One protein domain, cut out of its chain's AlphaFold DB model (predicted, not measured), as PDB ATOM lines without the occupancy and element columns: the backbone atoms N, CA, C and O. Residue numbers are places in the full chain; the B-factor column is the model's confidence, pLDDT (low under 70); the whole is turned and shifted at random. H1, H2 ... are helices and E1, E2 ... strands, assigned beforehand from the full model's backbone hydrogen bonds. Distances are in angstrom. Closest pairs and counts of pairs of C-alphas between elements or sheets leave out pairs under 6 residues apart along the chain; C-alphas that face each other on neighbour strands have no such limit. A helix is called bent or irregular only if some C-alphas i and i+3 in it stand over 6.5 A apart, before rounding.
ATOM      1  N   PRO A  39     240.513 117.179 210.719       95.19
ATOM      2  CA  PRO A  39     240.009 117.996 211.817       95.19
ATOM      3  C   PRO A  39     240.098 119.492 211.485       95.19
ATOM      4  O   PRO A  39     241.033 119.937 210.822       95.19
ATOM      5  N   ILE A  40     239.150 120.275 211.996       95.81
ATOM      6  CA  ILE A  40     239.170 121.744 211.944       95.81
ATOM      7  C   ILE A  40     238.734 122.338 213.285       95.81
ATOM      8  O   ILE A  40     237.994 121.712 214.049       95.81
ATOM      9  N   ILE A  41     239.168 123.567 213.556       95.00
ATOM     10  CA  ILE A  41     238.744 124.355 214.718       95.00
ATOM     11  C   ILE A  41     238.091 125.634 214.199       95.00
ATOM     12  O   ILE A  41     238.697 126.382 213.434       95.00
ATOM     13  N   TYR A  42     236.844 125.871 214.595       95.25
ATOM     14  CA  TYR A  42     236.084 127.065 214.250       95.25
ATOM     15  C   TYR A  42     236.526 128.280 215.081       95.25
ATOM     16  O   TYR A  42     237.058 128.113 216.180       95.25
ATOM     17  N   PRO A  43     236.262 129.517 214.614       95.06
ATOM     18  CA  PRO A  43     236.626 130.731 215.351       95.06
ATOM     19  C   PRO A  43     236.028 130.836 216.763       95.06
ATOM     20  O   PRO A  43     236.589 131.520 217.611       95.06
ATOM     21  N   ASP A  44     234.903 130.161 217.028       95.44
ATOM     22  CA  ASP A  44     234.265 130.095 218.350       95.44
ATOM     23  C   ASP A  44     234.860 129.004 219.266       95.44
ATOM     24  O   ASP A  44     234.334 128.746 220.347       95.44
ATOM     25  N   GLY A  45     235.950 128.357 218.840       94.00
ATOM     26  CA  GLY A  45     236.634 127.293 219.570       94.00
ATOM     27  C   GLY A  45     235.986 125.916 219.434       94.00
ATOM     28  O   GLY A  45     236.528 124.944 219.964       94.00
ATOM     29  N   LYS A  46     234.853 125.786 218.727       94.38
ATOM     30  CA  LYS A  46     234.270 124.468 218.449       94.38
ATOM     31  C   LYS A  46     235.166 123.683 217.504       94.38
ATOM     32  O   LYS A  46     235.752 124.234 216.577       94.38
ATOM     33  N   THR A  47     235.225 122.375 217.702       93.56
ATOM     34  CA  THR A  47     235.899 121.463 216.781       93.56
ATOM     35  C   THR A  47     234.908 120.906 215.763       93.56
ATOM     36  O   THR A  47     233.703 120.820 216.008       93.56
ATOM     37  N   GLY A  48     235.420 120.541 214.595       92.31
ATOM     38  CA  GLY A  48     234.663 119.902 213.530       92.31
ATOM     39  C   GLY A  48     235.572 119.087 212.627       92.31
ATOM     40  O   GLY A  48     236.749 118.877 212.926       92.31
ATOM     41  N   VAL A  49     235.019 118.652 211.500       94.69
ATOM     42  CA  VAL A  49     235.778 117.959 210.460       94.69
ATOM     43  C   VAL A  49     235.463 118.523 209.080       94.69
ATOM     44  O   VAL A  49     234.386 119.072 208.848       94.69
ATOM     45  N   ALA A  50     236.396 118.346 208.153       95.62
ATOM     46  CA  ALA A  50     236.238 118.630 206.742       95.62
ATOM     47  C   ALA A  50     236.702 117.421 205.923       95.62
ATOM     48  O   ALA A  50     237.860 117.019 205.995       95.62
ATOM     49  N   THR A  51     235.801 116.855 205.126       96.19
ATOM     50  CA  THR A  51     236.140 115.867 204.088       96.19
ATOM     51  C   THR A  51     236.255 116.519 202.717       96.19
ATOM     52  O   THR A  51     237.105 116.173 201.901       96.19
ATOM     53  N   GLU A  52     235.403 117.511 202.461       96.81
ATOM     54  CA  GLU A  52     235.307 118.237 201.204       96.81
ATOM     55  C   GLU A  52     234.921 119.700 201.481       96.81
ATOM     56  O   GLU A  52     234.127 119.987 202.381       96.81
ATOM     57  N   TYR A  53     235.423 120.625 200.662       97.56
ATOM     58  CA  TYR A  53     234.909 121.993 200.558       97.56
ATOM     59  C   TYR A  53     234.608 122.269 199.085       97.56
ATOM     60  O   TYR A  53     235.510 122.221 198.247       97.56
ATOM     61  N   SER A  54     233.329 122.446 198.757       98.00
ATOM     62  CA  SER A  54     232.861 122.503 197.373       98.00
ATOM     63  C   SER A  54     232.791 123.938 196.863       98.00
ATOM     64  O   SER A  54     232.239 124.811 197.531       98.00
ATOM     65  N   VAL A  55     233.276 124.164 195.645       97.88
ATOM     66  CA  VAL A  55     233.151 125.445 194.939       97.88
ATOM     67  C   VAL A  55     232.573 125.235 193.544       97.88
ATOM     68  O   VAL A  55     232.839 124.219 192.905       97.88
ATOM     69  N   GLY A  56     231.775 126.195 193.077       97.50
ATOM     70  CA  GLY A  56     231.304 126.243 191.693       97.50
ATOM     71  C   GLY A  56     232.319 126.955 190.799       97.50
ATOM     72  O   GLY A  56     232.768 128.052 191.129       97.50
ATOM     73  N   VAL A  57     232.674 126.343 189.674       97.62
ATOM     74  CA  VAL A  57     233.619 126.875 188.682       97.62
ATOM     75  C   VAL A  57     233.110 126.628 187.265       97.62
ATOM     76  O   VAL A  57     232.236 125.792 187.052       97.62
ATOM     77  N   LYS A  58     233.696 127.309 186.275       97.25
ATOM     78  CA  LYS A  58     233.469 126.999 184.859       97.25
ATOM     79  C   LYS A  58     234.609 126.149 184.305       97.25
ATOM     80  O   LYS A  58     235.749 126.603 184.280       97.25
ATOM     81  N   ILE A  59     234.297 124.952 183.810       95.94
ATOM     82  CA  ILE A  59     235.239 124.067 183.105       95.94
ATOM     83  C   ILE A  59     234.637 123.737 181.739       95.94
ATOM     84  O   ILE A  59     233.521 123.231 181.649       95.94
ATOM     85  N   GLY A  60     235.346 124.074 180.656       91.75
ATOM     86  CA  GLY A  60     234.856 123.839 179.290       91.75
ATOM     87  C   GLY A  60     233.513 124.521 178.985       91.75
ATOM     88  O   GLY A  60     232.676 123.948 178.293       91.75
ATOM     89  N   GLY A  61     233.272 125.707 179.554       94.44
ATOM     90  CA  GLY A  61     232.029 126.472 179.372       94.44
ATOM     91  C   GLY A  61     230.831 125.994 180.202       94.44
ATOM     92  O   GLY A  61     229.782 126.631 180.153       94.44
ATOM     93  N   LYS A  62     230.973 124.921 180.989       94.88
ATOM     94  CA  LYS A  62     229.920 124.389 181.866       94.88
ATOM     95  C   LYS A  62     230.196 124.751 183.318       94.88
ATOM     96  O   LYS A  62     231.351 124.726 183.739       94.88
ATOM     97  N   ASP A  63     229.144 125.062 184.070       96.56
ATOM     98  CA  ASP A  63     229.230 125.198 185.524       96.56
ATOM     99  C   ASP A  63     229.371 123.810 186.158       96.56
ATOM    100  O   ASP A  63     228.587 122.902 185.877       96.56
ATOM    101  N   VAL A  64     230.404 123.641 186.978       96.81
ATOM    102  CA  VAL A  64     230.763 122.382 187.632       96.81
ATOM    103  C   VAL A  64     231.073 122.662 189.095       96.81
ATOM    104  O   VAL A  64     231.744 123.642 189.419       96.81
ATOM    105  N   ILE A  65     230.603 121.790 189.984       97.94
ATOM    106  CA  ILE A  65     230.960 121.820 191.402       97.94
ATOM    107  C   ILE A  65     232.151 120.882 191.613       97.94
ATOM    108  O   ILE A  65     232.135 119.741 191.154       97.94
ATOM    109  N   ILE A  66     233.189 121.366 192.294       98.38
ATOM    110  CA  ILE A  66     234.441 120.627 192.505       98.38
ATOM    111  C   ILE A  66     234.880 120.689 193.977       98.38
ATOM    112  O   ILE A  66     234.592 121.687 194.647       98.38
ATOM    113  N   PRO A  67     235.581 119.666 194.502       98.50
ATOM    114  CA  PRO A  67     236.226 119.753 195.807       98.50
ATOM    115  C   PRO A  67     237.518 120.573 195.717       98.50
ATOM    116  O   PRO A  67     238.281 120.428 194.764       98.50
ATOM    117  N   THR A  68     237.811 121.384 196.733       98.69
ATOM    118  CA  THR A  68     239.107 122.077 196.838       98.69
ATOM    119  C   THR A  68     240.142 121.297 197.644       98.69
ATOM    120  O   THR A  68     241.329 121.545 197.493       98.69
ATOM    121  N   LEU A  69     239.719 120.349 198.488       98.56
ATOM    122  CA  LEU A  69     240.607 119.444 199.229       98.56
ATOM    123  C   LEU A  69     240.991 118.258 198.333       98.56
ATOM    124  O   LEU A  69     240.322 117.224 198.340       98.56
ATOM    125  N   VAL A  70     242.032 118.438 197.517       98.62
ATOM    126  CA  VAL A  70     242.479 117.481 196.485       98.62
ATOM    127  C   VAL A  70     243.924 117.012 196.721       98.62
ATOM    128  O   VAL A  70     244.678 117.712 197.396       98.62
ATOM    129  N   PRO A  71     244.355 115.861 196.158       98.50
ATOM    130  CA  PRO A  71     245.683 115.283 196.417       98.50
ATOM    131  C   PRO A  71     246.875 116.147 195.990       98.50
ATOM    132  O   PRO A  71     247.995 115.891 196.414       98.50
ATOM    133  N   THR A  72     246.656 117.139 195.126       98.50
ATOM    134  CA  THR A  72     247.711 118.006 194.583       98.50
ATOM    135  C   THR A  72     248.064 119.186 195.493       98.50
ATOM    136  O   THR A  72     248.993 119.935 195.180       98.50
ATOM    137  N   LEU A  73     247.346 119.372 196.607       98.69
ATOM    138  CA  LEU A  73     247.658 120.426 197.570       98.69
ATOM    139  C   LEU A  73     248.920 120.109 198.376       98.69
ATOM    140  O   LEU A  73     249.092 118.990 198.866       98.69
ATOM    141  N   THR A  74     249.761 121.118 198.592       98.69
ATOM    142  CA  THR A  74     250.889 121.023 199.526       98.69
ATOM    143  C   THR A  74     250.393 120.989 200.977       98.69
ATOM    144  O   THR A  74     249.257 121.395 201.252       98.69
ATOM    145  N   PRO A  75     251.222 120.544 201.938       98.06
ATOM    146  CA  PRO A  75     250.874 120.613 203.357       98.06
ATOM    147  C   PRO A  75     250.486 122.027 203.821       98.06
ATOM    148  O   PRO A  75     249.529 122.193 204.574       98.06
ATOM    149  N   GLU A  76     251.174 123.060 203.334       98.56
ATOM    150  CA  GLU A  76     250.891 124.461 203.659       98.56
ATOM    151  C   GLU A  76     249.540 124.917 203.097       98.56
ATOM    152  O   GLU A  76     248.781 125.598 203.781       98.56
ATOM    153  N   GLU A  77     249.196 124.509 201.877       98.75
ATOM    154  CA  GLU A  77     247.894 124.806 201.273       98.75
ATOM    155  C   GLU A  77     246.751 124.100 202.005       98.75
ATOM    156  O   GLU A  77     245.704 124.703 202.250       98.75
ATOM    157  N   GLN A  78     246.956 122.842 202.409       98.50
ATOM    158  CA  GLN A  78     246.005 122.123 203.257       98.50
ATOM    159  C   GLN A  78     245.809 122.863 204.583       98.50
ATOM    160  O   GLN A  78     244.672 123.102 204.986       98.50
ATOM    161  N   LYS A  79     246.897 123.309 205.217       98.19
ATOM    162  CA  LYS A  79     246.848 124.113 206.442       98.19
ATOM    163  C   LYS A  79     246.055 125.406 206.243       98.19
ATOM    164  O   LYS A  79     245.173 125.709 207.043       98.19
ATOM    165  N   ILE A  80     246.289 126.135 205.150       98.50
ATOM    166  CA  ILE A  80     245.514 127.340 204.809       98.50
ATOM    167  C   ILE A  80     244.020 127.007 204.704       98.50
ATOM    168  O   ILE A  80     243.186 127.731 205.255       98.50
ATOM    169  N   MET A  81     243.662 125.902 204.044       98.56
ATOM    170  CA  MET A  81     242.264 125.487 203.941       98.56
ATOM    171  C   MET A  81     241.647 125.162 205.303       98.56
ATOM    172  O   MET A  81     240.555 125.644 205.602       98.56
ATOM    173  N   LEU A  82     242.335 124.366 206.120       98.06
ATOM    174  CA  LEU A  82     241.817 123.829 207.379       98.06
ATOM    175  C   LEU A  82     241.806 124.843 208.524       98.06
ATOM    176  O   LEU A  82     240.941 124.755 209.389       98.06
ATOM    177  N   GLU A  83     242.729 125.804 208.533       97.62
ATOM    178  CA  GLU A  83     242.866 126.779 209.623       97.62
ATOM    179  C   GLU A  83     242.284 128.152 209.268       97.62
ATOM    180  O   GLU A  83     241.815 128.878 210.144       97.62
ATOM    181  N   SER A  84     242.290 128.527 207.983       97.31
ATOM    182  CA  SER A  84     241.822 129.848 207.547       97.31
ATOM    183  C   SER A  84     240.529 129.783 206.747       97.31
ATOM    184  O   SER A  84     239.539 130.410 207.112       97.31
ATOM    185  N   VAL A  85     240.509 129.022 205.654       98.25
ATOM    186  CA  VAL A  85     239.429 129.130 204.664       98.25
ATOM    187  C   VAL A  85     238.137 128.487 205.148       98.25
ATOM    188  O   VAL A  85     237.109 129.155 205.205       98.25
ATOM    189  N   ILE A  86     238.175 127.205 205.505       97.62
ATOM    190  CA  ILE A  86     236.982 126.433 205.865       97.62
ATOM    191  C   ILE A  86     236.368 126.940 207.178       97.62
ATOM    192  O   ILE A  86     235.163 127.213 207.181       97.62
ATOM    193  N   PRO A  87     237.137 127.147 208.269       97.44
ATOM    194  CA  PRO A  87     236.564 127.605 209.534       97.44
ATOM    195  C   PRO A  87     235.901 128.979 209.445       97.44
ATOM    196  O   PRO A  87     234.888 129.225 210.099       97.44
ATOM    197  N   GLN A  88     236.468 129.875 208.632       96.88
ATOM    198  CA  GLN A  88     236.027 131.266 208.515       96.88
ATOM    199  C   GLN A  88     235.125 131.500 207.296       96.88
ATOM    200  O   GLN A  88     234.660 132.618 207.086       96.88
ATOM    201  N   LYS A  89     234.881 130.463 206.479       95.38
ATOM    202  CA  LYS A  89     234.208 130.559 205.171       95.38
ATOM    203  C   LYS A  89     234.832 131.639 204.276       95.38
ATOM    204  O   LYS A  89     234.128 132.377 203.585       95.38
ATOM    205  N   ALA A  90     236.157 131.757 204.319       97.38
ATOM    206  CA  ALA A  90     236.884 132.750 203.542       97.38
ATOM    207  C   ALA A  90     236.933 132.369 202.052       97.38
ATOM    208  O   ALA A  90     236.570 131.265 201.635       97.38
ATOM    209  N   LYS A  91     237.414 133.299 201.225       97.94
ATOM    210  CA  LYS A  91     237.669 133.026 199.810       97.94
ATOM    211  C   LYS A  91     238.821 132.025 199.675       97.94
ATOM    212  O   LYS A  91     239.870 132.204 200.286       97.94
ATOM    213  N   VAL A  92     238.637 131.014 198.827       98.44
ATOM    214  CA  VAL A  92     239.700 130.063 198.471       98.44
ATOM    215  C   VAL A  92     240.816 130.814 197.726       98.44
ATOM    216  O   VAL A  92     240.514 131.509 196.748       98.44
ATOM    217  N   PRO A  93     242.087 130.706 198.157       98.62
ATOM    218  CA  PRO A  93     243.221 131.281 197.444       98.62
ATOM    219  C   PRO A  93     243.304 130.800 195.995       98.62
ATOM    220  O   PRO A  93     242.979 129.653 195.687       98.62
ATOM    221  N   GLN A  94     243.766 131.678 195.104       98.38
ATOM    222  CA  GLN A  94     243.775 131.407 193.667       98.38
ATOM    223  C   GLN A  94     244.601 130.165 193.303       98.38
ATOM    224  O   GLN A  94     244.166 129.383 192.465       98.38
ATOM    225  N   GLU A  95     245.748 129.954 193.950       98.44
ATOM    226  CA  GLU A  95     246.632 128.807 193.690       98.44
ATOM    227  C   GLU A  95     245.955 127.468 194.031       98.44
ATOM    228  O   GLU A  95     245.959 126.535 193.227       98.44
ATOM    229  N   ILE A  96     245.263 127.408 195.173       98.81
ATOM    230  CA  ILE A  96     244.481 126.238 195.602       98.81
ATOM    231  C   ILE A  96     243.307 125.999 194.650       98.81
ATOM    232  O   ILE A  96     243.037 124.862 194.257       98.81
ATOM    233  N   LEU A  97     242.618 127.071 194.242       98.75
ATOM    234  CA  LEU A  97     241.515 126.980 193.288       98.75
ATOM    235  C   LEU A  97     241.991 126.450 191.928       98.75
ATOM    236  O   LEU A  97     241.322 125.600 191.350       98.75
ATOM    237  N   MET A  98     243.141 126.910 191.431       98.62
ATOM    238  CA  MET A  98     243.723 126.424 190.177       98.62
ATOM    239  C   MET A  98     244.032 124.929 190.240       98.62
ATOM    240  O   MET A  98     243.594 124.191 189.361       98.62
ATOM    241  N   LYS A  99     244.676 124.457 191.313       98.81
ATOM    242  CA  LYS A  99     244.949 123.025 191.516       98.81
ATOM    243  C   LYS A  99     243.677 122.184 191.560       98.81
ATOM    244  O   LYS A  99     243.630 121.105 190.970       98.81
ATOM    245  N   ALA A 100     242.636 122.680 192.226       98.81
ATOM    246  CA  ALA A 100     241.337 122.022 192.267       98.81
ATOM    247  C   ALA A 100     240.689 121.946 190.873       98.81
ATOM    248  O   ALA A 100     240.183 120.892 190.485       98.81
ATOM    249  N   VAL A 101     240.738 123.037 190.098       98.69
ATOM    250  CA  VAL A 101     240.221 123.094 188.721       98.69
ATOM    251  C   VAL A 101     240.984 122.144 187.802       98.69
ATOM    252  O   VAL A 101     240.352 121.401 187.058       98.69
ATOM    253  N   GLU A 102     242.315 122.134 187.856       98.56
ATOM    254  CA  GLU A 102     243.156 121.248 187.043       98.56
ATOM    255  C   GLU A 102     242.893 119.775 187.362       98.56
ATOM    256  O   GLU A 102     242.670 118.972 186.453       98.56
ATOM    257  N   PHE A 103     242.835 119.435 188.651       98.62
ATOM    258  CA  PHE A 103     242.511 118.089 189.110       98.62
ATOM    259  C   PHE A 103     241.118 117.650 188.635       98.62
ATOM    260  O   PHE A 103     240.958 116.561 188.082       98.62
ATOM    261  N   ALA A 104     240.107 118.507 188.796       98.56
ATOM    262  CA  ALA A 104     238.752 118.224 188.337       98.56
ATOM    263  C   ALA A 104     238.673 118.092 186.811       98.56
ATOM    264  O   ALA A 104     238.038 117.165 186.311       98.56
ATOM    265  N   ALA A 105     239.331 118.981 186.066       98.44
ATOM    266  CA  ALA A 105     239.355 118.945 184.610       98.44
ATOM    267  C   ALA A 105     239.960 117.637 184.088       98.44
ATOM    268  O   ALA A 105     239.398 117.037 183.174       98.44
ATOM    269  N   GLU A 106     241.056 117.160 184.688       98.25
ATOM    270  CA  GLU A 106     241.658 115.877 184.315       98.25
ATOM    271  C   GLU A 106     240.705 114.704 184.567       98.25
ATOM    272  O   GLU A 106     240.497 113.871 183.687       98.25
ATOM    273  N   ARG A 107     240.044 114.669 185.726       98.00
ATOM    274  CA  ARG A 107     239.067 113.614 186.037       98.00
ATOM    275  C   ARG A 107     237.887 113.616 185.072       98.00
ATOM    276  O   ARG A 107     237.512 112.565 184.560       98.00
ATOM    277  N   LEU A 108     237.353 114.793 184.762       97.88
ATOM    278  CA  LEU A 108     236.247 114.942 183.819       97.88
ATOM    279  C   LEU A 108     236.639 114.520 182.398       97.88
ATOM    280  O   LEU A 108     235.823 113.906 181.714       97.88
ATOM    281  N   ARG A 109     237.882 114.782 181.960       97.31
ATOM    282  CA  ARG A 109     238.405 114.270 180.677       97.31
ATOM    283  C   ARG A 109     238.392 112.743 180.615       97.31
ATOM    284  O   ARG A 109     238.161 112.186 179.548       97.31
ATOM    285  N   GLN A 110     238.605 112.085 181.750       97.62
ATOM    286  CA  GLN A 110     238.556 110.628 181.886       97.62
ATOM    287  C   GLN A 110     237.132 110.085 182.119       97.62
ATOM    288  O   GLN A 110     236.959 108.884 182.303       97.62
ATOM    289  N   GLY A 111     236.106 110.946 182.139       96.88
ATOM    290  CA  GLY A 111     234.726 110.549 182.435       96.88
ATOM    291  C   GLY A 111     234.468 110.228 183.913       96.88
ATOM    292  O   GLY A 111     233.477 109.577 184.231       96.88
TER     293      GLY A 111
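AT A GLANCE: This is residues 39 to 111 of the 117 residues of an uncharacterized protein of viral metagenome (UniProt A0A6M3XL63). Two small halves sit end to end, each a two-stranded hairpin with one helix packed on it: E1 and E2 with H1, then E3 and E4 with H2. The chain passes from the first half to the second after E2, returns to it for H1 and crosses again for H2, and the two helices are about perpendicular. The printed part has 73 residues, with four named strands followed by two named helices, class mixed; both sheets are antiparallel. It is compact by its radius of gyration of the C-alphas, 13.0 A, yet elongated in outline, spanning 41 by 22 by 20 A.

IN THESE COORDINATES: Find C-alpha 39 at (240.009, 117.996, 211.817), where E1, residues 39 to 41, begins. E2 is residues 47 to 50. E3, residues 54 to 59, covers 14.5 A, and E4, residues 62 to 67, covers 16.0 A. H1, residues 75 to 88, starts at (250.874, 120.613, 203.357) and measures 19.0 A; it is irregular, but only just, with C-alphas 83 and 86 7.0 A apart. H2, residues 94 to 109, runs 22.2 A to (238.405, 114.270, 180.677).

HOW THE PARTS SIT: In the hairpin of E1 and E2, look at N 40 and O 48, 2.9 A apart. The closest C-alphas of E1 and H1 are those of Ile 40 and Leu 82, at 5.7 A. In the hairpin of E3 and E4, N 64 and O 57 are 2.8 A apart. The closest C-alphas of E4 and H2 are those of Ile 66 and Ala 104, at 6.5 A. H1 and H2 are close but not clearly touching, with Glu 77 and Ile 96 the closest C-alphas at 6.8 A; their lines stand about perpendicular, at 77 degrees. E2 and E3 are apart, as are E1 and H2. Each O i to N i+4 pair of H2 is within hydrogen-bond range, against 8 of 10 in H1.

THE WHOLE: The two C-alphas farthest apart are those of Asp 44 and Gln 110, 41.6 A. The printed part has no cut and no long link. The mean pLDDT of the printed part is 97.3, and no printed residue is under 70.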